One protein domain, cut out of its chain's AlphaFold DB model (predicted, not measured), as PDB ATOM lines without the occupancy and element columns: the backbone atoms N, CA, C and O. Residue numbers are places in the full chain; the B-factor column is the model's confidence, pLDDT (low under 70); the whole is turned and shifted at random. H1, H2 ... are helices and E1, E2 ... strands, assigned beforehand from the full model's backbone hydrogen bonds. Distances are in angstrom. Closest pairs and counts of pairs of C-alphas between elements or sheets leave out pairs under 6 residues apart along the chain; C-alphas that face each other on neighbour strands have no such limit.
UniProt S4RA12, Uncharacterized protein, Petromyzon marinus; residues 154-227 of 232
ATOM      1  N   LYS A 154      -0.841 -28.278 -31.987       95.00
ATOM      2  CA  LYS A 154      -0.051 -27.212 -31.356       95.00
ATOM      3  C   LYS A 154       1.439 -27.523 -31.359       95.00
ATOM      4  O   LYS A 154       1.838 -28.669 -31.165       95.00
ATOM      5  N   CYS A 155       2.261 -26.498 -31.548       97.06
ATOM      6  CA  CYS A 155       3.714 -26.577 -31.463       97.06
ATOM      7  C   CYS A 155       4.232 -25.516 -30.485       97.06
ATOM      8  O   CYS A 155       4.174 -24.326 -30.776       97.06
ATOM      9  N   LEU A 156       4.737 -25.929 -29.323       97.75
ATOM     10  CA  LEU A 156       5.392 -25.030 -28.373       97.75
ATOM     11  C   LEU A 156       6.902 -25.030 -28.612       97.75
ATOM     12  O   LEU A 156       7.556 -26.052 -28.426       97.75
ATOM     13  N   ILE A 157       7.459 -23.876 -28.956       96.50
ATOM     14  CA  ILE A 157       8.893 -23.650 -29.122       96.50
ATOM     15  C   ILE A 157       9.397 -22.847 -27.921       96.50
ATOM     16  O   ILE A 157       8.921 -21.744 -27.661       96.50
ATOM     17  N   ILE A 158      10.366 -23.394 -27.190       95.06
ATOM     18  CA  ILE A 158      11.068 -22.722 -26.093       95.06
ATOM     19  C   ILE A 158      12.514 -22.494 -26.531       95.06
ATOM     20  O   ILE A 158      13.289 -23.446 -26.599       95.06
ATOM     21  N   ASN A 159      12.873 -21.245 -26.822       91.38
ATOM     22  CA  ASN A 159      14.206 -20.835 -27.252       91.38
ATOM     23  C   ASN A 159      14.954 -20.136 -26.109       91.38
ATOM     24  O   ASN A 159      14.811 -18.936 -25.881       91.38
ATOM     25  N   ASN A 160      15.749 -20.900 -25.364       88.94
ATOM     26  CA  ASN A 160      16.594 -20.360 -24.308       88.94
ATOM     27  C   ASN A 160      17.983 -20.065 -24.881       88.94
ATOM     28  O   ASN A 160      18.738 -20.986 -25.198       88.94
ATOM     29  N   MET A 161      18.310 -18.779 -24.987       81.12
ATOM     30  CA  MET A 161      19.548 -18.242 -25.563       81.12
ATOM     31  C   MET A 161      20.447 -17.599 -24.505       81.12
ATOM     32  O   MET A 161      21.672 -17.660 -24.596       81.12
ATOM     33  N   GLU A 162      19.848 -17.003 -23.478       75.06
ATOM     34  CA  GLU A 162      20.565 -16.308 -22.419       75.06
ATOM     35  C   GLU A 162      20.902 -17.250 -21.263       75.06
ATOM     36  O   GLU A 162      20.032 -17.803 -20.589       75.06
ATOM     37  N   PHE A 163      22.198 -17.407 -20.998       73.75
ATOM     38  CA  PHE A 163      22.705 -18.160 -19.856       73.75
ATOM     39  C   PHE A 163      23.807 -17.350 -19.183       73.75
ATOM     40  O   PHE A 163      24.763 -16.949 -19.838       73.75
ATOM     41  N   MET A 164      23.722 -17.171 -17.861       67.25
ATOM     42  CA  MET A 164      24.674 -16.337 -17.105       67.25
ATOM     43  C   MET A 164      26.150 -16.731 -17.304       67.25
ATOM     44  O   MET A 164      27.026 -15.881 -17.207       67.25
ATOM     45  N   ASN A 165      26.427 -18.006 -17.599       69.19
ATOM     46  CA  ASN A 165      27.783 -18.564 -17.658       69.19
ATOM     47  C   ASN A 165      28.200 -19.061 -19.053       69.19
ATOM     48  O   ASN A 165      29.210 -19.756 -19.168       69.19
ATOM     49  N   LEU A 166      27.433 -18.763 -20.106       65.38
ATOM     50  CA  LEU A 166      27.755 -19.183 -21.472       65.38
ATOM     51  C   LEU A 166      27.732 -17.977 -22.409       65.38
ATOM     52  O   LEU A 166      26.946 -17.051 -22.239       65.38
ATOM     53  N   LYS A 167      28.608 -17.988 -23.418       63.97
ATOM     54  CA  LYS A 167      28.572 -16.972 -24.473       63.97
ATOM     55  C   LYS A 167      27.308 -17.161 -25.304       63.97
ATOM     56  O   LYS A 167      26.996 -18.292 -25.677       63.97
ATOM     57  N   SER A 168      26.642 -16.055 -25.627       60.66
ATOM     58  CA  SER A 168      25.524 -16.060 -26.570       60.66
ATOM     59  C   SER A 168      25.977 -16.616 -27.924       60.66
ATOM     60  O   SER A 168      27.053 -16.267 -28.426       60.66
ATOM     61  N   ARG A 169      25.181 -17.526 -28.495       63.50
ATOM     62  CA  ARG A 169      25.402 -18.068 -29.836       63.50
ATOM     63  C   ARG A 169      24.639 -17.205 -30.828       63.50
ATOM     64  O   ARG A 169      23.419 -17.307 -30.923       63.50
ATOM     65  N   LEU A 170      25.372 -16.431 -31.626       60.16
ATOM     66  CA  LEU A 170      24.816 -15.865 -32.851       60.16
ATOM     67  C   LEU A 170      24.436 -17.026 -33.784       60.16
ATOM     68  O   LEU A 170      25.308 -17.761 -34.242       60.16
ATOM     69  N   GLY A 171      23.136 -17.221 -34.010       69.88
ATOM     70  CA  GLY A 171      22.602 -18.264 -34.894       69.88
ATOM     71  C   GLY A 171      21.321 -18.934 -34.393       69.88
ATOM     72  O   GLY A 171      20.529 -19.373 -35.222       69.88
ATOM     73  N   SER A 172      21.070 -18.943 -33.076       74.56
ATOM     74  CA  SER A 172      19.857 -19.566 -32.509       74.56
ATOM     75  C   SER A 172      18.573 -18.927 -33.049       74.56
ATOM     76  O   SER A 172      17.602 -19.629 -33.315       74.56
ATOM     77  N   ASP A 173      18.593 -17.617 -33.303       75.94
ATOM     78  CA  ASP A 173      17.465 -16.882 -33.892       75.94
ATOM     79  C   ASP A 173      17.140 -17.343 -35.316       75.94
ATOM     80  O   ASP A 173      15.975 -17.458 -35.692       75.94
ATOM     81  N   ILE A 174      18.172 -17.650 -36.109       82.62
ATOM     82  CA  ILE A 174      18.011 -18.127 -37.488       82.62
ATOM     83  C   ILE A 174      17.394 -19.527 -37.478       82.62
ATOM     84  O   ILE A 174      16.509 -19.820 -38.284       82.62
ATOM     85  N   ASP A 175      17.843 -20.387 -36.565       85.88
ATOM     86  CA  ASP A 175      17.282 -21.727 -36.393       85.88
ATOM     87  C   ASP A 175      15.834 -21.658 -35.889       85.88
ATOM     88  O   ASP A 175      14.961 -22.327 -36.443       85.88
ATOM     89  N   CYS A 176      15.550 -20.793 -34.909       87.69
ATOM     90  CA  CYS A 176      14.204 -20.566 -34.386       87.69
ATOM     91  C   CYS A 176      13.252 -20.095 -35.498       87.69
ATOM     92  O   CYS A 176      12.190 -20.687 -35.690       87.69
ATOM     93  N   ALA A 177      13.661 -19.109 -36.303       85.62
ATOM     94  CA  ALA A 177      12.869 -18.604 -37.424       85.62
ATOM     95  C   ALA A 177      12.538 -19.698 -38.454       85.62
ATOM     96  O   ALA A 177      11.397 -19.796 -38.906       85.62
ATOM     97  N   LYS A 178      13.504 -20.566 -38.784       90.38
ATOM     98  CA  LYS A 178      13.281 -21.703 -39.694       90.38
ATOM     99  C   LYS A 178      12.318 -22.735 -39.113       90.38
ATOM    100  O   LYS A 178      11.521 -23.300 -39.854       90.38
ATOM    101  N   ILE A 179      12.390 -22.999 -37.809       92.56
ATOM    102  CA  ILE A 179      11.478 -23.932 -37.134       92.56
ATOM    103  C   ILE A 179      10.057 -23.358 -37.128       92.56
ATOM    104  O   ILE A 179       9.115 -24.077 -37.459       92.56
ATOM    105  N   ILE A 180       9.900 -22.068 -36.817       91.06
ATOM    106  CA  ILE A 180       8.606 -21.376 -36.869       91.06
ATOM    107  C   ILE A 180       8.006 -21.473 -38.274       91.06
ATOM    108  O   ILE A 180       6.852 -21.877 -38.413       91.06
ATOM    109  N   ASP A 181       8.785 -21.150 -39.309       89.00
ATOM    110  CA  ASP A 181       8.358 -21.239 -40.709       89.00
ATOM    111  C   ASP A 181       7.951 -22.671 -41.090       89.00
ATOM    112  O   ASP A 181       6.849 -22.895 -41.585       89.00
ATOM    113  N   MET A 182       8.780 -23.666 -40.759       92.50
ATOM    114  CA  MET A 182       8.502 -25.076 -41.039       92.50
ATOM    115  C   MET A 182       7.187 -25.543 -40.401       92.50
ATOM    116  O   MET A 182       6.343 -26.134 -41.078       92.50
ATOM    117  N   PHE A 183       6.998 -25.300 -39.102       94.06
ATOM    118  CA  PHE A 183       5.814 -25.786 -38.397       94.06
ATOM    119  C   PHE A 183       4.552 -25.011 -38.773       94.06
ATOM    120  O   PHE A 183       3.495 -25.627 -38.884       94.06
ATOM    121  N   THR A 184       4.656 -23.712 -39.050       87.56
ATOM    122  CA  THR A 184       3.505 -22.882 -39.436       87.56
ATOM    123  C   THR A 184       3.109 -23.119 -40.896       87.56
ATOM    124  O   THR A 184       1.964 -23.465 -41.190       87.56
ATOM    125  N   ASN A 185       4.057 -22.975 -41.824       85.50
ATOM    126  CA  ASN A 185       3.769 -22.887 -43.257       85.50
ATOM    127  C   ASN A 185       3.810 -24.243 -43.961       85.50
ATOM    128  O   ASN A 185       2.965 -24.505 -44.814       85.50
ATOM    129  N   ASN A 186       4.739 -25.129 -43.587       87.12
ATOM    130  CA  ASN A 186       4.877 -26.433 -44.248       87.12
ATOM    131  C   ASN A 186       4.063 -27.518 -43.541       87.12
ATOM    132  O   ASN A 186       3.624 -28.485 -44.170       87.12
ATOM    133  N   PHE A 187       3.887 -27.380 -42.226       89.00
ATOM    134  CA  PHE A 187       3.186 -28.362 -41.415       89.00
ATOM    135  C   PHE A 187       1.923 -27.855 -40.725       89.00
ATOM    136  O   PHE A 187       1.322 -28.650 -40.018       89.00
ATOM    137  N   HIS A 188       1.478 -26.617 -40.946       90.50
ATOM    138  CA  HIS A 188       0.163 -26.124 -40.505       90.50
ATOM    139  C   HIS A 188      -0.158 -26.384 -39.022       90.50
ATOM    140  O   HIS A 188      -1.271 -26.784 -38.670       90.50
ATOM    141  N   PHE A 189       0.829 -26.195 -38.151       95.12
ATOM    142  CA  PHE A 189       0.655 -26.181 -36.703       95.12
ATOM    143  C   PHE A 189       0.327 -24.773 -36.212       95.12
ATOM    144  O   PHE A 189       0.752 -23.775 -36.790       95.12
ATOM    145  N   ASP A 190      -0.382 -24.714 -35.091       93.50
ATOM    146  CA  ASP A 190      -0.505 -23.511 -34.280       93.50
ATOM    147  C   ASP A 190       0.756 -23.368 -33.413       93.50
ATOM    148  O   ASP A 190       0.981 -24.153 -32.484       93.50
ATOM    149  N   VAL A 191       1.635 -22.432 -33.782       95.94
ATOM    150  CA  VAL A 191       2.973 -22.286 -33.192       95.94
ATOM    151  C   VAL A 191       2.972 -21.233 -32.083       95.94
ATOM    152  O   VAL A 191       2.649 -20.068 -32.298       95.94
ATOM    153  N   ILE A 192       3.427 -21.633 -30.897       96.38
ATOM    154  CA  ILE A 192       3.610 -20.781 -29.721       96.38
ATOM    155  C   ILE A 192       5.106 -20.688 -29.434       96.38
ATOM    156  O   ILE A 192       5.739 -21.698 -29.139       96.38
ATOM    157  N   VAL A 193       5.671 -19.482 -29.454       95.44
ATOM    158  CA  VAL A 193       7.099 -19.258 -29.184       95.44
ATOM    159  C   VAL A 193       7.284 -18.601 -27.820       95.44
ATOM    160  O   VAL A 193       6.551 -17.680 -27.450       95.44
ATOM    161  N   LYS A 194       8.256 -19.092 -27.052       94.62
ATOM    162  CA  LYS A 194       8.683 -18.548 -25.761       94.62
ATOM    163  C   LYS A 194      10.201 -18.474 -25.722       94.62
ATOM    164  O   LYS A 194      10.866 -19.411 -26.147       94.62
ATOM    165  N   GLU A 195      10.742 -17.400 -25.164       92.00
ATOM    166  CA  GLU A 195      12.187 -17.175 -25.109       92.00
ATOM    167  C   GLU A 195      12.672 -17.050 -23.669       92.00
ATOM    168  O   GLU A 195      11.960 -16.511 -22.820       92.00
ATOM    169  N   ASN A 196      13.882 -17.552 -23.410       88.94
ATOM    170  CA  ASN A 196      14.614 -17.380 -22.150       88.94
ATOM    171  C   ASN A 196      13.793 -17.703 -20.889       88.94
ATOM    172  O   ASN A 196      13.843 -16.992 -19.886       88.94
ATOM    173  N   LEU A 197      13.046 -18.808 -20.925       91.50
ATOM    174  CA  LEU A 197      12.244 -19.252 -19.792       91.50
ATOM    175  C   LEU A 197      13.118 -19.899 -18.712       91.50
ATOM    176  O   LEU A 197      13.882 -20.834 -18.973       91.50
ATOM    177  N   SER A 198      12.914 -19.490 -17.461       88.62
ATOM    178  CA  SER A 198      13.407 -20.220 -16.292       88.62
ATOM    179  C   SER A 198      12.739 -21.595 -16.172       88.62
ATOM    180  O   SER A 198      11.662 -21.844 -16.714       88.62
ATOM    181  N   LYS A 199      13.310 -22.492 -15.356       89.69
ATOM    182  CA  LYS A 199      12.709 -23.810 -15.061       89.69
ATOM    183  C   LYS A 199      11.239 -23.710 -14.629       89.69
ATOM    184  O   LYS A 199      10.418 -24.528 -15.042       89.69
ATOM    185  N   LYS A 200      10.907 -22.729 -13.780       92.25
ATOM    186  CA  LYS A 200       9.541 -22.526 -13.274       92.25
ATOM    187  C   LYS A 200       8.597 -22.110 -14.402       92.25
ATOM    188  O   LYS A 200       7.473 -22.602 -14.462       92.25
ATOM    189  N   GLU A 201       9.058 -21.246 -15.296       92.38
ATOM    190  CA  GLU A 201       8.273 -20.758 -16.431       92.38
ATOM    191  C   GLU A 201       8.118 -21.819 -17.517       92.38
ATOM    192  O   GLU A 201       7.015 -21.988 -18.023       92.38
ATOM    193  N   MET A 202       9.162 -22.602 -17.811       94.19
ATOM    194  CA  MET A 202       9.068 -23.753 -18.715       94.19
ATOM    195  C   MET A 202       8.016 -24.753 -18.227       94.19
ATOM    196  O   MET A 202       7.158 -25.179 -18.995       94.19
ATOM    197  N   LEU A 203       8.033 -25.088 -16.930       94.50
ATOM    198  CA  LEU A 203       7.004 -25.931 -16.314       94.50
ATOM    199  C   LEU A 203       5.606 -25.312 -16.441       94.50
ATOM    200  O   LEU A 203       4.644 -26.033 -16.688       94.50
ATOM    201  N   GLY A 204       5.488 -23.994 -16.275       92.62
ATOM    202  CA  GLY A 204       4.232 -23.271 -16.476       92.62
ATOM    203  C   GLY A 204       3.732 -23.353 -17.918       92.62
ATOM    204  O   GLY A 204       2.570 -23.678 -18.137       92.62
ATOM    205  N   ALA A 205       4.612 -23.133 -18.896       93.19
ATOM    206  CA  ALA A 205       4.289 -23.203 -20.317       93.19
ATOM    207  C   ALA A 205       3.835 -24.610 -20.732       93.19
ATOM    208  O   ALA A 205       2.824 -24.749 -21.413       93.19
ATOM    209  N   LEU A 206       4.522 -25.652 -20.254       95.31
ATOM    210  CA  LEU A 206       4.146 -27.045 -20.513       95.31
ATOM    211  C   LEU A 206       2.806 -27.413 -19.873       95.31
ATOM    212  O   LEU A 206       1.991 -28.076 -20.505       95.31
ATOM    213  N   LYS A 207       2.551 -26.961 -18.638       94.06
ATOM    214  CA  LYS A 207       1.250 -27.162 -17.981       94.06
ATOM    215  C   LYS A 207       0.124 -26.442 -18.715       94.06
ATOM    216  O   LYS A 207      -0.945 -27.016 -18.868       94.06
ATOM    217  N   SER A 208       0.372 -25.214 -19.171       92.56
ATOM    218  CA  SER A 208      -0.595 -24.454 -19.963       92.56
ATOM    219  C   SER A 208      -0.908 -25.179 -21.266       92.56
ATOM    220  O   SER A 208      -2.072 -25.392 -21.571       92.56
ATOM    221  N   LEU A 209       0.121 -25.636 -21.986       94.69
ATOM    222  CA  LEU A 209      -0.054 -26.390 -23.225       94.69
ATOM    223  C   LEU A 209      -0.827 -27.691 -22.988       94.69
ATOM    224  O   LEU A 209      -1.689 -28.038 -23.783       94.69
ATOM    225  N   ALA A 210      -0.542 -28.411 -21.903       92.38
ATOM    226  CA  ALA A 210      -1.240 -29.652 -21.571       92.38
ATOM    227  C   ALA A 210      -2.718 -29.438 -21.196       92.38
ATOM    228  O   ALA A 210      -3.523 -30.343 -21.388       92.38
ATOM    229  N   ALA A 211      -3.066 -28.266 -20.657       92.50
ATOM    230  CA  ALA A 211      -4.432 -27.911 -20.271       92.50
ATOM    231  C   ALA A 211      -5.275 -27.337 -21.426       92.50
ATOM    232  O   ALA A 211      -6.480 -27.157 -21.261       92.50
ATOM    233  N   ASP A 212      -4.655 -27.027 -22.565       91.69
ATOM    234  CA  ASP A 212      -5.355 -26.534 -23.747       91.69
ATOM    235  C   ASP A 212      -6.285 -27.596 -24.365       91.69
ATOM    236  O   ASP A 212      -6.114 -28.798 -24.174       91.69
ATOM    237  N   ASP A 213      -7.259 -27.152 -25.165       90.06
ATOM    238  CA  ASP A 213      -8.105 -28.055 -25.950       90.06
ATOM    239  C   ASP A 213      -7.334 -28.637 -27.150       90.06
ATOM    240  O   ASP A 213      -6.912 -27.905 -28.051       90.06
ATOM    241  N   HIS A 214      -7.185 -29.965 -27.163       90.69
ATOM    242  CA  HIS A 214      -6.543 -30.748 -28.230       90.69
ATOM    243  C   HIS A 214      -7.526 -31.674 -28.956       90.69
ATOM    244  O   HIS A 214      -7.104 -32.508 -29.746       90.69
ATOM    245  N   THR A 215      -8.838 -31.548 -28.722       89.88
ATOM    246  CA  THR A 215      -9.857 -32.486 -29.239       89.88
ATOM    247  C   THR A 215      -9.841 -32.613 -30.768       89.88
ATOM    248  O   THR A 215     -10.208 -33.648 -31.317       89.88
ATOM    249  N   LYS A 216      -9.421 -31.552 -31.466       88.00
ATOM    250  CA  LYS A 216      -9.325 -31.491 -32.935       88.00
ATOM    251  C   LYS A 216      -7.889 -31.608 -33.463       88.00
ATOM    252  O   LYS A 216      -7.690 -31.456 -34.663       88.00
ATOM    253  N   ALA A 217      -6.908 -31.793 -32.583       89.81
ATOM    254  CA  ALA A 217      -5.501 -31.887 -32.943       89.81
ATOM    255  C   ALA A 217      -5.098 -33.354 -33.114       89.81
ATOM    256  O   ALA A 217      -5.395 -34.189 -32.263       89.81
ATOM    257  N   ASP A 218      -4.348 -33.645 -34.173       88.62
ATOM    258  CA  ASP A 218      -3.773 -34.976 -34.386       88.62
ATOM    259  C   ASP A 218      -2.414 -35.123 -33.689       88.62
ATOM    260  O   ASP A 218      -1.953 -36.237 -33.439       88.62
ATOM    261  N   CYS A 219      -1.735 -34.004 -33.409       91.12
ATOM    262  CA  CYS A 219      -0.381 -33.997 -32.872       91.12
ATOM    263  C   CYS A 219      -0.110 -32.776 -31.987       91.12
ATOM    264  O   CYS A 219      -0.552 -31.667 -32.268       91.12
ATOM    265  N   CYS A 220       0.690 -32.970 -30.943       93.94
ATOM    266  CA  CYS A 220       1.270 -31.889 -30.157       93.94
ATOM    267  C   CYS A 220       2.795 -32.008 -30.212       93.94
ATOM    268  O   CYS A 220       3.348 -33.093 -30.019       93.94
ATOM    269  N   VAL A 221       3.472 -30.895 -30.484       95.44
ATOM    270  CA  VAL A 221       4.927 -30.819 -30.618       95.44
ATOM    271  C   VAL A 221       5.479 -29.860 -29.571       95.44
ATOM    272  O   VAL A 221       4.953 -28.770 -29.364       95.44
ATOM    273  N   VAL A 222       6.578 -30.250 -28.929       96.69
ATOM    274  CA  VAL A 222       7.345 -29.376 -28.040       96.69
ATOM    275  C   VAL A 222       8.794 -29.370 -28.509       96.69
ATOM    276  O   VAL A 222       9.442 -30.415 -28.547       96.69
ATOM    277  N   VAL A 223       9.305 -28.191 -28.849       94.62
ATOM    278  CA  VAL A 223      10.694 -27.960 -29.245       94.62
ATOM    279  C   VAL A 223      11.376 -27.164 -28.141       94.62
ATOM    280  O   VAL A 223      10.938 -26.072 -27.797       94.62
ATOM    281  N   ILE A 224      12.456 -27.704 -27.580       93.44
ATOM    282  CA  ILE A 224      13.260 -27.021 -26.562       93.44
ATOM    283  C   ILE A 224      14.649 -26.796 -27.143       93.44
ATOM    284  O   ILE A 224      15.392 -27.747 -27.383       93.44
ATOM    285  N   MET A 225      14.991 -25.532 -27.364       89.00
ATOM    286  CA  MET A 225      16.303 -25.095 -27.814       89.00
ATOM    287  C   MET A 225      17.054 -24.515 -26.616       89.00
ATOM    288  O   MET A 225      16.571 -23.611 -25.936       89.00
ATOM    289  N   SER A 226      18.230 -25.069 -26.331       84.44
ATOM    290  CA  SER A 226      19.098 -24.631 -25.238       84.44
ATOM    291  C   SER A 226      20.559 -24.678 -25.661       84.44
ATOM    292  O   SER A 226      20.942 -25.491 -26.506       84.44
ATOM    293  N   HIS A 227      21.407 -23.890 -25.007       72.50
ATOM    294  CA  HIS A 227      22.847 -24.021 -25.172       72.50
ATOM    295  C   HIS A 227      23.374 -25.358 -24.629       72.50
ATOM    296  O   HIS A 227      23.054 -25.774 -23.516       72.50
TER     297      HIS A 227
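What this domain is: This is residues 154 to 227 of the 232 residues of an uncharacterized protein of Petromyzon marinus (UniProt S4RA12). A three-strand parallel sheet, order E2 E1 E3, lies between two helices, H1 and H2, making three layers, with a loop, residues 160 to 171, at one end. The 74 printed residues, mixed helix and strand, run E1 H1 E2 H2 E3. The whole is flat, 42 by 29 by 11 A, and only just compact, close to loose: radius of gyration of the C-alphas 13.2 A.

Where its parts are: Find E1, residues 154 to 159, from C-alpha 154 at (-0.051, -27.212, -31.356). E2 is residues 190 to 195; E3, residues 219 to 225, ends at (16.303, -25.095, -27.814). H1, residues 172 to 186, spans 20.2 A; H2, residues 199 to 211, 18.4 A.

How they stand to each other: Beside E1, N 157 and O 192 of E2, and O 156 and N 223 of E3, are within hydrogen-bond range, 2.8 A each. H1 is on the sheet, height 9.5 A; its C-alpha 184 is 6.3 A from C-alpha 191 of E2, their closest. H2 is on the opposite face, height 10.2 A. E1, H1, E2 form a strand-helix-strand unit, parallel neighbours joined through a helix; E2, H2, E3 form a split one, with E1 between E2 and E3 in the sheet; both crossovers are right-handed. Every O i to N i+4 pair in H1 and H2 is within range.

The domain as a whole: The printed part has no cut. The E1 to H1 link is long, 12 residues; residues 164 to 171 have pLDDT under 70.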